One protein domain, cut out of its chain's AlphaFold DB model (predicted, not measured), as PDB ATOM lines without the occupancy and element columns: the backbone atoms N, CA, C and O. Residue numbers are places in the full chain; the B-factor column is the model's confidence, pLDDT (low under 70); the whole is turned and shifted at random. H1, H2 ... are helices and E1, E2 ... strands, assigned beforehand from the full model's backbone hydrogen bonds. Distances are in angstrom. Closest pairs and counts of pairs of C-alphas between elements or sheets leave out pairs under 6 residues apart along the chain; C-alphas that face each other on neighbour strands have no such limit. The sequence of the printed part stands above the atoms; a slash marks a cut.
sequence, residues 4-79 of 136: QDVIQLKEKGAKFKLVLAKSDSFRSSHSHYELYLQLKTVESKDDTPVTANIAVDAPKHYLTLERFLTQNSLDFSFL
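Overview. This is residues 4 to 79 of the 136 residues of an uncharacterized protein of Rheinheimera sp. YQF-1 (UniProt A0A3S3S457). What does the model look like? A long, strongly twisted sheet makes the body, its hairpin loops at residues 25 to 30 and 42 to 49 forming the two far ends of the long axis, with H2 packed along one face and H1 only grazing the sheet. What is it built of? The printed part has 76 residues with two named helices and four named strands, in the order H1 E1 E2 E3 H2 E4, of mixed class; the sheet runs E3 E2 E1 E4 and is mixed. How large is it? It is loose, with a radius of gyration of the C-alphas of 14.2 A, and elongated, spanning 48 by 28 by 17 A.

Arrangement. How does the printed part begin? H1, residues 4 to 11, is only just on the sheet, with 5 pairs of C-alphas within 10 A, and only grazes it with its residues 4 to 6. Its closest C-alpha to E2, residues 31 to 41, is that of Val 6, 8.0 A from that of Leu 37. How do the strands pair? E1, residues 17 to 24, and E2 form an antiparallel hairpin at 147 degrees, with N 19 and O 36 within hydrogen-bond range at 2.8 A. E2 and E3, residues 50 to 56, form another at 141 degrees, with N 54 and O 37 2.8 A apart; E1 E2 E3 are a meander, each strand the antiparallel neighbour of the one before. E4, residues 76 to 78, is the parallel neighbour of E1 at 36 degrees, with N 20 and O 77 2.9 A apart. Where is H2? H2, residues 62 to 71, is on one face of the sheet, giving two layers, a helix and a sheet, at a height over the sheet of 9.9 A; it lies over E1, along the strands at 2 degrees to E1 on the local plane, and only just not over E4, on which 2 of its 10 C-alphas fall. The closest C-alphas of H2 and E2 are those of Tyr 62 and Tyr 33, 6.0 A apart. E3, H2 and E4 form a split strand-helix-strand unit, two strands of one sheet joined through a helix, with E2 and E1 between them in the sheet, and its crossover is right-handed. What of the helices themselves? Every O i to N i+4 pair is within hydrogen-bond range in H1 and H2, which are apart.

Along the chain. Where do the elements start and stop? H1 begins at C-alpha 4 (551.016, 529.204, 402.942) and is 10.7 A long, and E4 ends at C-alpha 78 (563.850, 523.193, 388.041) after 7.0 A. How long are the others? E1 is 22.3 A, E2 30.7 A, E3 18.9 A and H2 14.1 A from first to last C-alpha.

Size, cuts and confidence. How far does it reach? The two C-alphas farthest apart, those of Ser 29 and Asp 46, are 47.9 A apart. Are there cuts or long links? The printed part has no cut, and no link is long. Where is confidence low? The mean pLDDT of the printed part is 76.6, and residues 23 to 31, 44 to 45 and 49 are under 70.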
ATOM      1  N   GLN A   4     552.018 529.815 402.061       86.62
ATOM      2  CA  GLN A   4     551.016 529.204 402.942       86.62
ATOM      3  C   GLN A   4     549.842 528.597 402.163       86.62
ATOM      4  O   GLN A   4     549.385 527.511 402.511       86.62
ATOM      5  N   ASP A   5     549.404 529.237 401.077       87.00
ATOM      6  CA  ASP A   5     548.327 528.710 400.230       87.00
ATOM      7  C   ASP A   5     548.753 527.392 399.574       87.00
ATOM      8  O   ASP A   5     547.975 526.444 399.495       87.00
ATOM      9  N   VAL A   6     550.019 527.304 399.151       84.94
ATOM     10  CA  VAL A   6     550.608 526.090 398.564       84.94
ATOM     11  C   VAL A   6     550.604 524.931 399.567       84.94
ATOM     12  O   VAL A   6     550.264 523.803 399.206       84.94
ATOM     13  N   ILE A   7     550.940 525.203 400.831       86.00
ATOM     14  CA  ILE A   7     550.905 524.198 401.903       86.00
ATOM     15  C   ILE A   7     549.469 523.716 402.126       86.00
ATOM     16  O   ILE A   7     549.217 522.512 402.099       86.00
ATOM     17  N   GLN A   8     548.511 524.639 402.245       89.19
ATOM     18  CA  GLN A   8     547.102 524.283 402.423       89.19
ATOM     19  C   GLN A   8     546.549 523.471 401.246       89.19
ATOM     20  O   GLN A   8     545.759 522.550 401.444       89.19
ATOM     21  N   LEU A   9     546.950 523.789 400.009       86.00
ATOM     22  CA  LEU A   9     546.568 523.013 398.829       86.00
ATOM     23  C   LEU A   9     547.081 521.572 398.919       86.00
ATOM     24  O   LEU A   9     546.338 520.641 398.601       86.00
ATOM     25  N   LYS A  10     548.313 521.370 399.396       84.44
ATOM     26  CA  LYS A  10     548.875 520.030 399.597       84.44
ATOM     27  C   LYS A  10     548.133 519.256 400.683       84.44
ATOM     28  O   LYS A  10     547.793 518.098 400.461       84.44
ATOM     29  N   GLU A  11     547.856 519.881 401.825       87.50
ATOM     30  CA  GLU A  11     547.104 519.256 402.925       87.50
ATOM     31  C   GLU A  11     545.693 518.838 402.493       87.50
ATOM     32  O   GLU A  11     545.195 517.792 402.902       87.50
ATOM     33  N   LYS A  12     545.076 519.609 401.592       88.38
ATOM     34  CA  LYS A  12     543.784 519.287 400.967       88.38
ATOM     35  C   LYS A  12     543.872 518.209 399.876       88.38
ATOM     36  O   LYS A  12     542.853 517.871 399.280       88.38
ATOM     37  N   GLY A  13     545.061 517.677 399.592       81.25
ATOM     38  CA  GLY A  13     545.277 516.632 398.591       81.25
ATOM     39  C   GLY A  13     545.242 517.124 397.142       81.25
ATOM     40  O   GLY A  13     545.012 516.325 396.230       81.25
ATOM     41  N   ALA A  14     545.450 518.423 396.898       82.12
ATOM     42  CA  ALA A  14     545.515 518.954 395.541       82.12
ATOM     43  C   ALA A  14     546.726 518.384 394.788       82.12
ATOM     44  O   ALA A  14     547.838 518.311 395.314       82.12
ATOM     45  N   LYS A  15     546.521 518.012 393.520       80.50
ATOM     46  CA  LYS A  15     547.594 517.555 392.630       80.50
ATOM     47  C   LYS A  15     548.165 518.748 391.874       80.50
ATOM     48  O   LYS A  15     547.536 519.252 390.947       80.50
ATOM     49  N   PHE A  16     549.359 519.177 392.258       82.88
ATOM     50  CA  PHE A  16     550.099 520.250 391.600       82.88
ATOM     51  C   PHE A  16     551.582 519.901 391.512       82.88
ATOM     52  O   PHE A  16     552.054 518.963 392.154       82.88
ATOM     53  N   LYS A  17     552.317 520.667 390.708       84.88
ATOM     54  CA  LYS A  17     553.771 520.575 390.605       84.88
ATOM     55  C   LYS A  17     554.380 521.937 390.907       84.88
ATOM     56  O   LYS A  17     553.895 522.943 390.402       84.88
ATOM     57  N   LEU A  18     555.430 521.980 391.719       83.75
ATOM     58  CA  LEU A  18     556.190 523.209 391.942       83.75
ATOM     59  C   LEU A  18     557.394 523.265 391.017       83.75
ATOM     60  O   LEU A  18     558.092 522.267 390.803       83.75
ATOM     61  N   VAL A  19     557.638 524.449 390.472       84.50
ATOM     62  CA  VAL A  19     558.713 524.676 389.520       84.50
ATOM     63  C   VAL A  19     559.497 525.922 389.894       84.50
ATOM     64  O   VAL A  19     558.924 526.992 390.075       84.50
ATOM     65  N   LEU A  20     560.815 525.782 390.009       82.38
ATOM     66  CA  LEU A  20     561.733 526.896 390.218       82.38
ATOM     67  C   LEU A  20     562.300 527.351 388.879       82.38
ATOM     68  O   LEU A  20     562.994 526.591 388.198       82.38
ATOM     69  N   ALA A  21     562.039 528.603 388.524       81.31
ATOM     70  CA  ALA A  21     562.672 529.268 387.400       81.31
ATOM     71  C   ALA A  21     563.787 530.175 387.915       81.31
ATOM     72  O   ALA A  21     563.598 530.957 388.847       81.31
ATOM     73  N   LYS A  22     564.962 530.075 387.302       78.88
ATOM     74  CA  LYS A  22     566.064 530.994 387.562       78.88
ATOM     75  C   LYS A  22     565.860 532.238 386.700       78.88
ATOM     76  O   LYS A  22     565.886 532.135 385.477       78.88
ATOM     77  N   SER A  23     565.666 533.395 387.320       69.00
ATOM     78  CA  SER A  23     565.723 534.682 386.639       69.00
ATOM     79  C   SER A  23     567.152 535.222 386.704       69.00
ATOM     80  O   SER A  23     567.688 535.570 387.762       69.00
ATOM     81  N   ASP A  24     567.805 535.253 385.543       57.69
ATOM     82  CA  ASP A  24     569.115 535.874 385.399       57.69
ATOM     83  C   ASP A  24     568.931 537.389 385.298       57.69
ATOM     84  O   ASP A  24     568.425 537.942 384.321       57.69
ATOM     85  N   SER A  25     569.328 538.076 386.359       52.44
ATOM     86  CA  SER A  25     569.376 539.527 386.397       52.44
ATOM     87  C   SER A  25     570.696 539.985 385.773       52.44
ATOM     88  O   SER A  25     571.767 539.784 386.338       52.44
ATOM     89  N   PHE A  26     570.628 540.653 384.617       52.44
ATOM     90  CA  PHE A  26     571.799 541.204 383.907       52.44
ATOM     91  C   PHE A  26     572.622 542.215 384.729       52.44
ATOM     92  O   PHE A  26     573.707 542.609 384.310       52.44
ATOM     93  N   ARG A  27     572.104 542.677 385.875       52.88
ATOM     94  CA  ARG A  27     572.731 543.704 386.723       52.88
ATOM     95  C   ARG A  27     573.217 543.189 388.074       52.88
ATOM     96  O   ARG A  27     573.928 543.921 388.754       52.88
ATOM     97  N   SER A  28     572.851 541.975 388.480       50.34
ATOM     98  CA  SER A  28     573.297 541.399 389.749       50.34
ATOM     99  C   SER A  28     574.076 540.120 389.505       50.34
ATOM    100  O   SER A  28     573.578 539.200 388.870       50.34
ATOM    101  N   SER A  29     575.242 539.995 390.136       56.88
ATOM    102  CA  SER A  29     575.988 538.730 390.244       56.88
ATOM    103  C   SER A  29     575.223 537.637 391.012       56.88
ATOM    104  O   SER A  29     575.734 536.540 391.221       56.88
ATOM    105  N   HIS A  30     574.005 537.942 391.466       57.34
ATOM    106  CA  HIS A  30     573.104 537.041 392.161       57.34
ATOM    107  C   HIS A  30     572.033 536.525 391.206       57.34
ATOM    108  O   HIS A  30     571.351 537.297 390.531       57.34
ATOM    109  N   SER A  31     571.874 535.204 391.192       65.44
ATOM    110  CA  SER A  31     570.755 534.529 390.546       65.44
ATOM    111  C   SER A  31     569.510 534.679 391.406       65.44
ATOM    112  O   SER A  31     569.529 534.329 392.588       65.44
ATOM    113  N   HIS A  32     568.439 535.203 390.822       75.56
ATOM    114  CA  HIS A  32     567.138 535.240 391.473       75.56
ATOM    115  C   HIS A  32     566.350 534.005 391.054       75.56
ATOM    116  O   HIS A  32     566.510 533.492 389.949       75.56
ATOM    117  N   TYR A  33     565.538 533.493 391.968       76.75
ATOM    118  CA  TYR A  33     564.681 532.349 391.710       76.75
ATOM    119  C   TYR A  33     563.235 532.746 391.937       76.75
ATOM    120  O   TYR A  33     562.901 533.418 392.913       76.75
ATOM    121  N   GLU A  34     562.391 532.322 391.012       83.50
ATOM    122  CA  GLU A  34     560.952 532.507 391.043       83.50
ATOM    123  C   GLU A  34     560.289 531.140 391.140       83.50
ATOM    124  O   GLU A  34     560.661 530.196 390.438       83.50
ATOM    125  N   LEU A  35     559.321 531.028 392.044       84.69
ATOM    126  CA  LEU A  35     558.589 529.797 392.286       84.69
ATOM    127  C   LEU A  35     557.241 529.862 391.572       84.69
ATOM    128  O   LEU A  35     556.471 530.801 391.760       84.69
ATOM    129  N   TYR A  36     556.948 528.836 390.787       84.25
ATOM    130  CA  TYR A  36     555.700 528.685 390.057       84.25
ATOM    131  C   TYR A  36     554.980 527.420 390.508       84.25
ATOM    132  O   TYR A  36     555.590 526.368 390.701       84.25
ATOM    133  N   LEU A  37     553.666 527.521 390.655       84.50
ATOM    134  CA  LEU A  37     552.771 526.405 390.900       84.50
ATOM    135  C   LEU A  37     552.075 526.036 389.589       84.50
ATOM    136  O   LEU A  37     551.347 526.837 389.009       84.50
ATOM    137  N   GLN A  38     552.331 524.822 389.124       83.75
ATOM    138  CA  GLN A  38     551.832 524.271 387.876       83.75
ATOM    139  C   GLN A  38     550.628 523.363 388.163       83.75
ATOM    140  O   GLN A  38     550.738 522.349 388.862       83.75
ATOM    141  N   LEU A  39     549.476 523.730 387.608       80.62
ATOM    142  CA  LEU A  39     548.209 523.011 387.724       80.62
ATOM    143  C   LEU A  39     547.770 522.506 386.356       80.62
ATOM    144  O   LEU A  39     548.003 523.158 385.343       80.62
ATOM    145  N   LYS A  40     547.090 521.359 386.335       77.38
ATOM    146  CA  LYS A  40     546.320 520.933 385.165       77.38
ATOM    147  C   LYS A  40     544.880 521.380 385.356       77.38
ATOM    148  O   LYS A  40     544.219 520.921 386.284       77.38
ATOM    149  N   THR A  41     544.419 522.272 384.496       73.25
ATOM    150  CA  THR A  41     543.045 522.768 384.477       73.25
ATOM    151  C   THR A  41     542.299 522.131 383.318       73.25
ATOM    152  O   THR A  41     542.869 521.907 382.252       73.25
ATOM    153  N   VAL A  42     541.024 521.831 383.529       71.81
ATOM    154  CA  VAL A  42     540.133 521.326 382.486       71.81
ATOM    155  C   VAL A  42     538.916 522.242 382.482       71.81
ATOM    156  O   VAL A  42     538.258 522.357 383.516       71.81
ATOM    157  N   GLU A  43     538.653 522.943 381.376       70.00
ATOM    158  CA  GLU A  43     537.511 523.872 381.292       70.00
ATOM    159  C   GLU A  43     536.178 523.131 381.131       70.00
ATOM    160  O   GLU A  43     535.158 523.561 381.666       70.00
ATOM    161  N   SER A  44     536.185 521.975 380.460       69.69
ATOM    162  CA  SER A  44     535.014 521.112 380.283       69.69
ATOM    163  C   SER A  44     535.391 519.638 380.422       69.69
ATOM    164  O   SER A  44     536.527 519.261 380.166       69.69
ATOM    165  N   LYS A  45     534.446 518.772 380.810       68.38
ATOM    166  CA  LYS A  45     534.704 517.334 381.049       68.38
ATOM    167  C   LYS A  45     535.356 516.603 379.868       68.38
ATOM    168  O   LYS A  45     536.067 515.631 380.108       68.38
ATOM    169  N   ASP A  46     535.120 517.077 378.648       71.31
ATOM    170  CA  ASP A  46     535.616 516.469 377.408       71.31
ATOM    171  C   ASP A  46     536.875 517.157 376.857       71.31
ATOM    172  O   ASP A  46     537.370 516.785 375.794       71.31
ATOM    173  N   ASP A  47     537.387 518.173 377.554       71.31
ATOM    174  CA  ASP A  47     538.484 518.995 377.063       71.31
ATOM    175  C   ASP A  47     539.860 518.453 377.473       71.31
ATOM    176  O   ASP A  47     540.040 517.772 378.490       71.31
ATOM    177  N   THR A  48     540.868 518.768 376.664       72.50
ATOM    178  CA  THR A  48     542.251 518.401 376.963       72.50
ATOM    179  C   THR A  48     542.783 519.229 378.136       72.50
ATOM    180  O   THR A  48     542.660 520.452 378.124       72.50
ATOM    181  N   PRO A  49     543.406 518.610 379.157       69.31
ATOM    182  CA  PRO A  49     543.920 519.355 380.299       69.31
ATOM    183  C   PRO A  49     545.014 520.342 379.881       69.31
ATOM    184  O   PRO A  49     546.079 519.933 379.408       69.31
ATOM    185  N   VAL A  50     544.784 521.629 380.127       74.50
ATOM    186  CA  VAL A  50     545.761 522.694 379.893       74.50
ATOM    187  C   VAL A  50     546.590 522.901 381.155       74.50
ATOM    188  O   VAL A  50     546.118 522.748 382.280       74.50
ATOM    189  N   THR A  51     547.869 523.214 380.975       76.31
ATOM    190  CA  THR A  51     548.762 523.534 382.087       76.31
ATOM    191  C   THR A  51     548.704 525.027 382.386       76.31
ATOM    192  O   THR A  51     549.076 525.832 381.537       76.31
ATOM    193  N   ALA A  52     548.318 525.389 383.606       76.38
ATOM    194  CA  ALA A  52     548.375 526.756 384.108       76.38
ATOM    195  C   ALA A  52     549.543 526.915 385.092       76.38
ATOM    196  O   ALA A  52     549.708 526.093 385.996       76.38
ATOM    197  N   ASN A  53     550.329 527.983 384.936       81.06
ATOM    198  CA  ASN A  53     551.413 528.344 385.848       81.06
ATOM    199  C   ASN A  53     551.007 529.570 386.669       81.06
ATOM    200  O   ASN A  53     550.694 530.619 386.111       81.06
ATOM    201  N   ILE A  54     551.041 529.449 387.993       81.06
ATOM    202  CA  ILE A  54     550.708 530.522 388.929       81.06
ATOM    203  C   ILE A  54     551.982 530.934 389.658       81.06
ATOM    204  O   ILE A  54     552.623 530.103 390.299       81.06
ATOM    205  N   ALA A  55     552.343 532.212 389.585       83.75
ATOM    206  CA  ALA A  55     553.468 532.738 390.349       83.75
ATOM    207  C   ALA A  55     553.173 532.684 391.859       83.75
ATOM    208  O   ALA A  55     552.116 533.133 392.328       83.75
ATOM    209  N   VAL A  56     554.123 532.134 392.613       83.19
ATOM    210  CA  VAL A  56     554.086 532.062 394.070       83.19
ATOM    211  C   VAL A  56     554.978 533.158 394.636       83.19
ATOM    212  O   VAL A  56     556.159 533.247 394.305       83.19
ATOM    213  N   ASP A  57     554.411 533.987 395.504       82.06
ATOM    214  CA  ASP A  57     555.155 534.983 396.258       82.06
ATOM    215  C   ASP A  57     556.016 534.276 397.307       82.06
ATOM    216  O   ASP A  57     555.515 533.634 398.240       82.06
ATOM    217  N   ALA A  58     557.327 534.322 397.085       81.12
ATOM    218  CA  ALA A  58     558.319 533.588 397.844       81.12
ATOM    219  C   ALA A  58     559.672 534.330 397.831       81.12
ATOM    220  O   ALA A  58     559.933 535.142 396.936       81.12
ATOM    221  N   PRO A  59     560.563 534.068 398.807       77.44
ATOM    222  CA  PRO A  59     561.890 534.679 398.840       77.44
ATOM    223  C   PRO A  59     562.657 534.413 397.542       77.44
ATOM    224  O   PRO A  59     562.685 533.290 397.077       77.44
ATOM    225  N   LYS A  60     563.351 535.402 396.974       79.00
ATOM    226  CA  LYS A  60     564.039 535.232 395.671       79.00
ATOM    227  C   LYS A  60     565.383 534.501 395.754       79.00
ATOM    228  O   LYS A  60     566.018 534.241 394.734       79.00
ATOM    229  N   HIS A  61     565.847 534.215 396.968       78.25
ATOM    230  CA  HIS A  61     567.146 533.608 397.225       78.25
ATOM    231  C   HIS A  61     567.040 532.080 397.290       78.25
ATOM    232  O   HIS A  61     566.298 531.542 398.116       78.25
ATOM    233  N   TYR A  62     567.832 531.387 396.467       74.94
ATOM    234  CA  TYR A  62     567.763 529.932 396.279       74.94
ATOM    235  C   TYR A  62     567.802 529.129 397.580       74.94
ATOM    236  O   TYR A  62     566.881 528.374 397.866       74.94
ATOM    237  N   LEU A  63     568.841 529.331 398.400       71.06
ATOM    238  CA  LEU A  63     569.035 528.542 399.624       71.06
ATOM    239  C   LEU A  63     567.882 528.725 400.615       71.06
ATOM    240  O   LEU A  63     567.594 527.833 401.408       71.06
ATOM    241  N   THR A  64     567.226 529.885 400.587       74.31
ATOM    242  CA  THR A  64     566.085 530.174 401.457       74.31
ATOM    243  C   THR A  64     564.836 529.452 400.957       74.31
ATOM    244  O   THR A  64     564.127 528.845 401.757       74.31
ATOM    245  N   LEU A  65     564.600 529.465 399.641       79.00
ATOM    246  CA  LEU A  65     563.515 528.719 398.996       79.00
ATOM    247  C   LEU A  65     563.659 527.213 399.195       79.00
ATOM    248  O   LEU A  65     562.733 526.571 399.672       79.00
ATOM    249  N   GLU A  66     564.820 526.658 398.858       74.19
ATOM    250  CA  GLU A  66     565.090 525.222 398.934       74.19
ATOM    251  C   GLU A  66     564.893 524.692 400.359       74.19
ATOM    252  O   GLU A  66     564.213 523.684 400.559       74.19
ATOM    253  N   ARG A  67     565.416 525.408 401.366       73.81
ATOM    254  CA  ARG A  67     565.205 525.064 402.779       73.81
ATOM    255  C   ARG A  67     563.728 525.085 403.149       73.81
ATOM    256  O   ARG A  67     563.260 524.129 403.759       73.81
ATOM    257  N   PHE A  68     563.000 526.135 402.768       79.44
ATOM    258  CA  PHE A  68     561.574 526.247 403.067       79.44
ATOM    259  C   PHE A  68     560.771 525.102 402.435       79.44
ATOM    260  O   PHE A  68     559.958 524.468 403.108       79.44
ATOM    261  N   LEU A  69     561.007 524.813 401.153       81.06
ATOM    262  CA  LEU A  69     560.304 523.756 400.427       81.06
ATOM    263  C   LEU A  69     560.597 522.380 401.039       81.06
ATOM    264  O   LEU A  69     559.666 521.627 401.319       81.06
ATOM    265  N   THR A  70     561.863 522.103 401.356       77.62
ATOM    266  CA  THR A  70     562.286 520.847 401.994       77.62
ATOM    267  C   THR A  70     561.667 520.671 403.384       77.62
ATOM    268  O   THR A  70     561.170 519.596 403.703       77.62
ATOM    269  N   GLN A  71     561.634 521.730 404.204       74.50
ATOM    270  CA  GLN A  71     561.037 521.698 405.549       74.50
ATOM    271  C   GLN A  71     559.532 521.399 405.537       74.50
ATOM    272  O   GLN A  71     559.021 520.811 406.484       74.50
ATOM    273  N   ASN A  72     558.831 521.779 404.466       74.94
ATOM    274  CA  ASN A  72     557.396 521.532 404.291       74.94
ATOM    275  C   ASN A  72     557.107 520.292 403.413       74.94
ATOM    276  O   ASN A  72     555.968 520.053 402.987       74.94
ATOM    277  N   SER A  73     558.145 519.500 403.119       79.50
ATOM    278  CA  SER A  73     558.111 518.323 402.241       79.50
ATOM    279  C   SER A  73     557.471 518.613 400.877       79.50
ATOM    280  O   SER A  73     556.709 517.802 400.351       79.50
ATOM    281  N   LEU A  74     557.659 519.823 400.355       78.06
ATOM    282  CA  LEU A  74     557.126 520.256 399.071       78.06
ATOM    283  C   LEU A  74     558.114 519.875 397.972       78.06
ATOM    284  O   LEU A  74     559.184 520.472 397.863       78.06
ATOM    285  N   ASP A  75     557.732 518.907 397.145       77.94
ATOM    286  CA  ASP A  75     558.542 518.510 395.999       77.94
ATOM    287  C   ASP A  75     558.514 519.599 394.923       77.94
ATOM    288  O   ASP A  75     557.456 520.123 394.560       77.94
ATOM    289  N   PHE A  76     559.689 519.923 394.388       81.38
ATOM    290  CA  PHE A  76     559.852 520.903 393.323       81.38
ATOM    291  C   PHE A  76     560.837 520.407 392.263       81.38
ATOM    292  O   PHE A  76     561.673 519.541 392.506       81.38
ATOM    293  N   SER A  77     560.739 520.974 391.064       78.31
ATOM    294  CA  SER A  77     561.683 520.730 389.969       78.31
ATOM    295  C   SER A  77     562.203 522.042 389.402       78.31
ATOM    296  O   SER A  77     561.524 523.061 389.486       78.31
ATOM    297  N   PHE A  78     563.378 522.030 388.786       75.44
ATOM    298  CA  PHE A  78     563.850 523.193 388.041       75.44
ATOM    299  C   PHE A  78     563.179 523.268 386.676       75.44
ATOM    300  O   PHE A  78     563.000 522.247 386.009       75.44
ATOM    301  N   LEU A  79     562.849 524.486 386.251       74.31
ATOM    302  CA  LEU A  79     562.494 524.741 384.864       74.31
ATOM    303  C   LEU A  79     563.749 524.478 384.008       74.31
ATOM    304  O   LEU A  79     564.788 525.101 384.267       74.31
TER     305      LEU A  79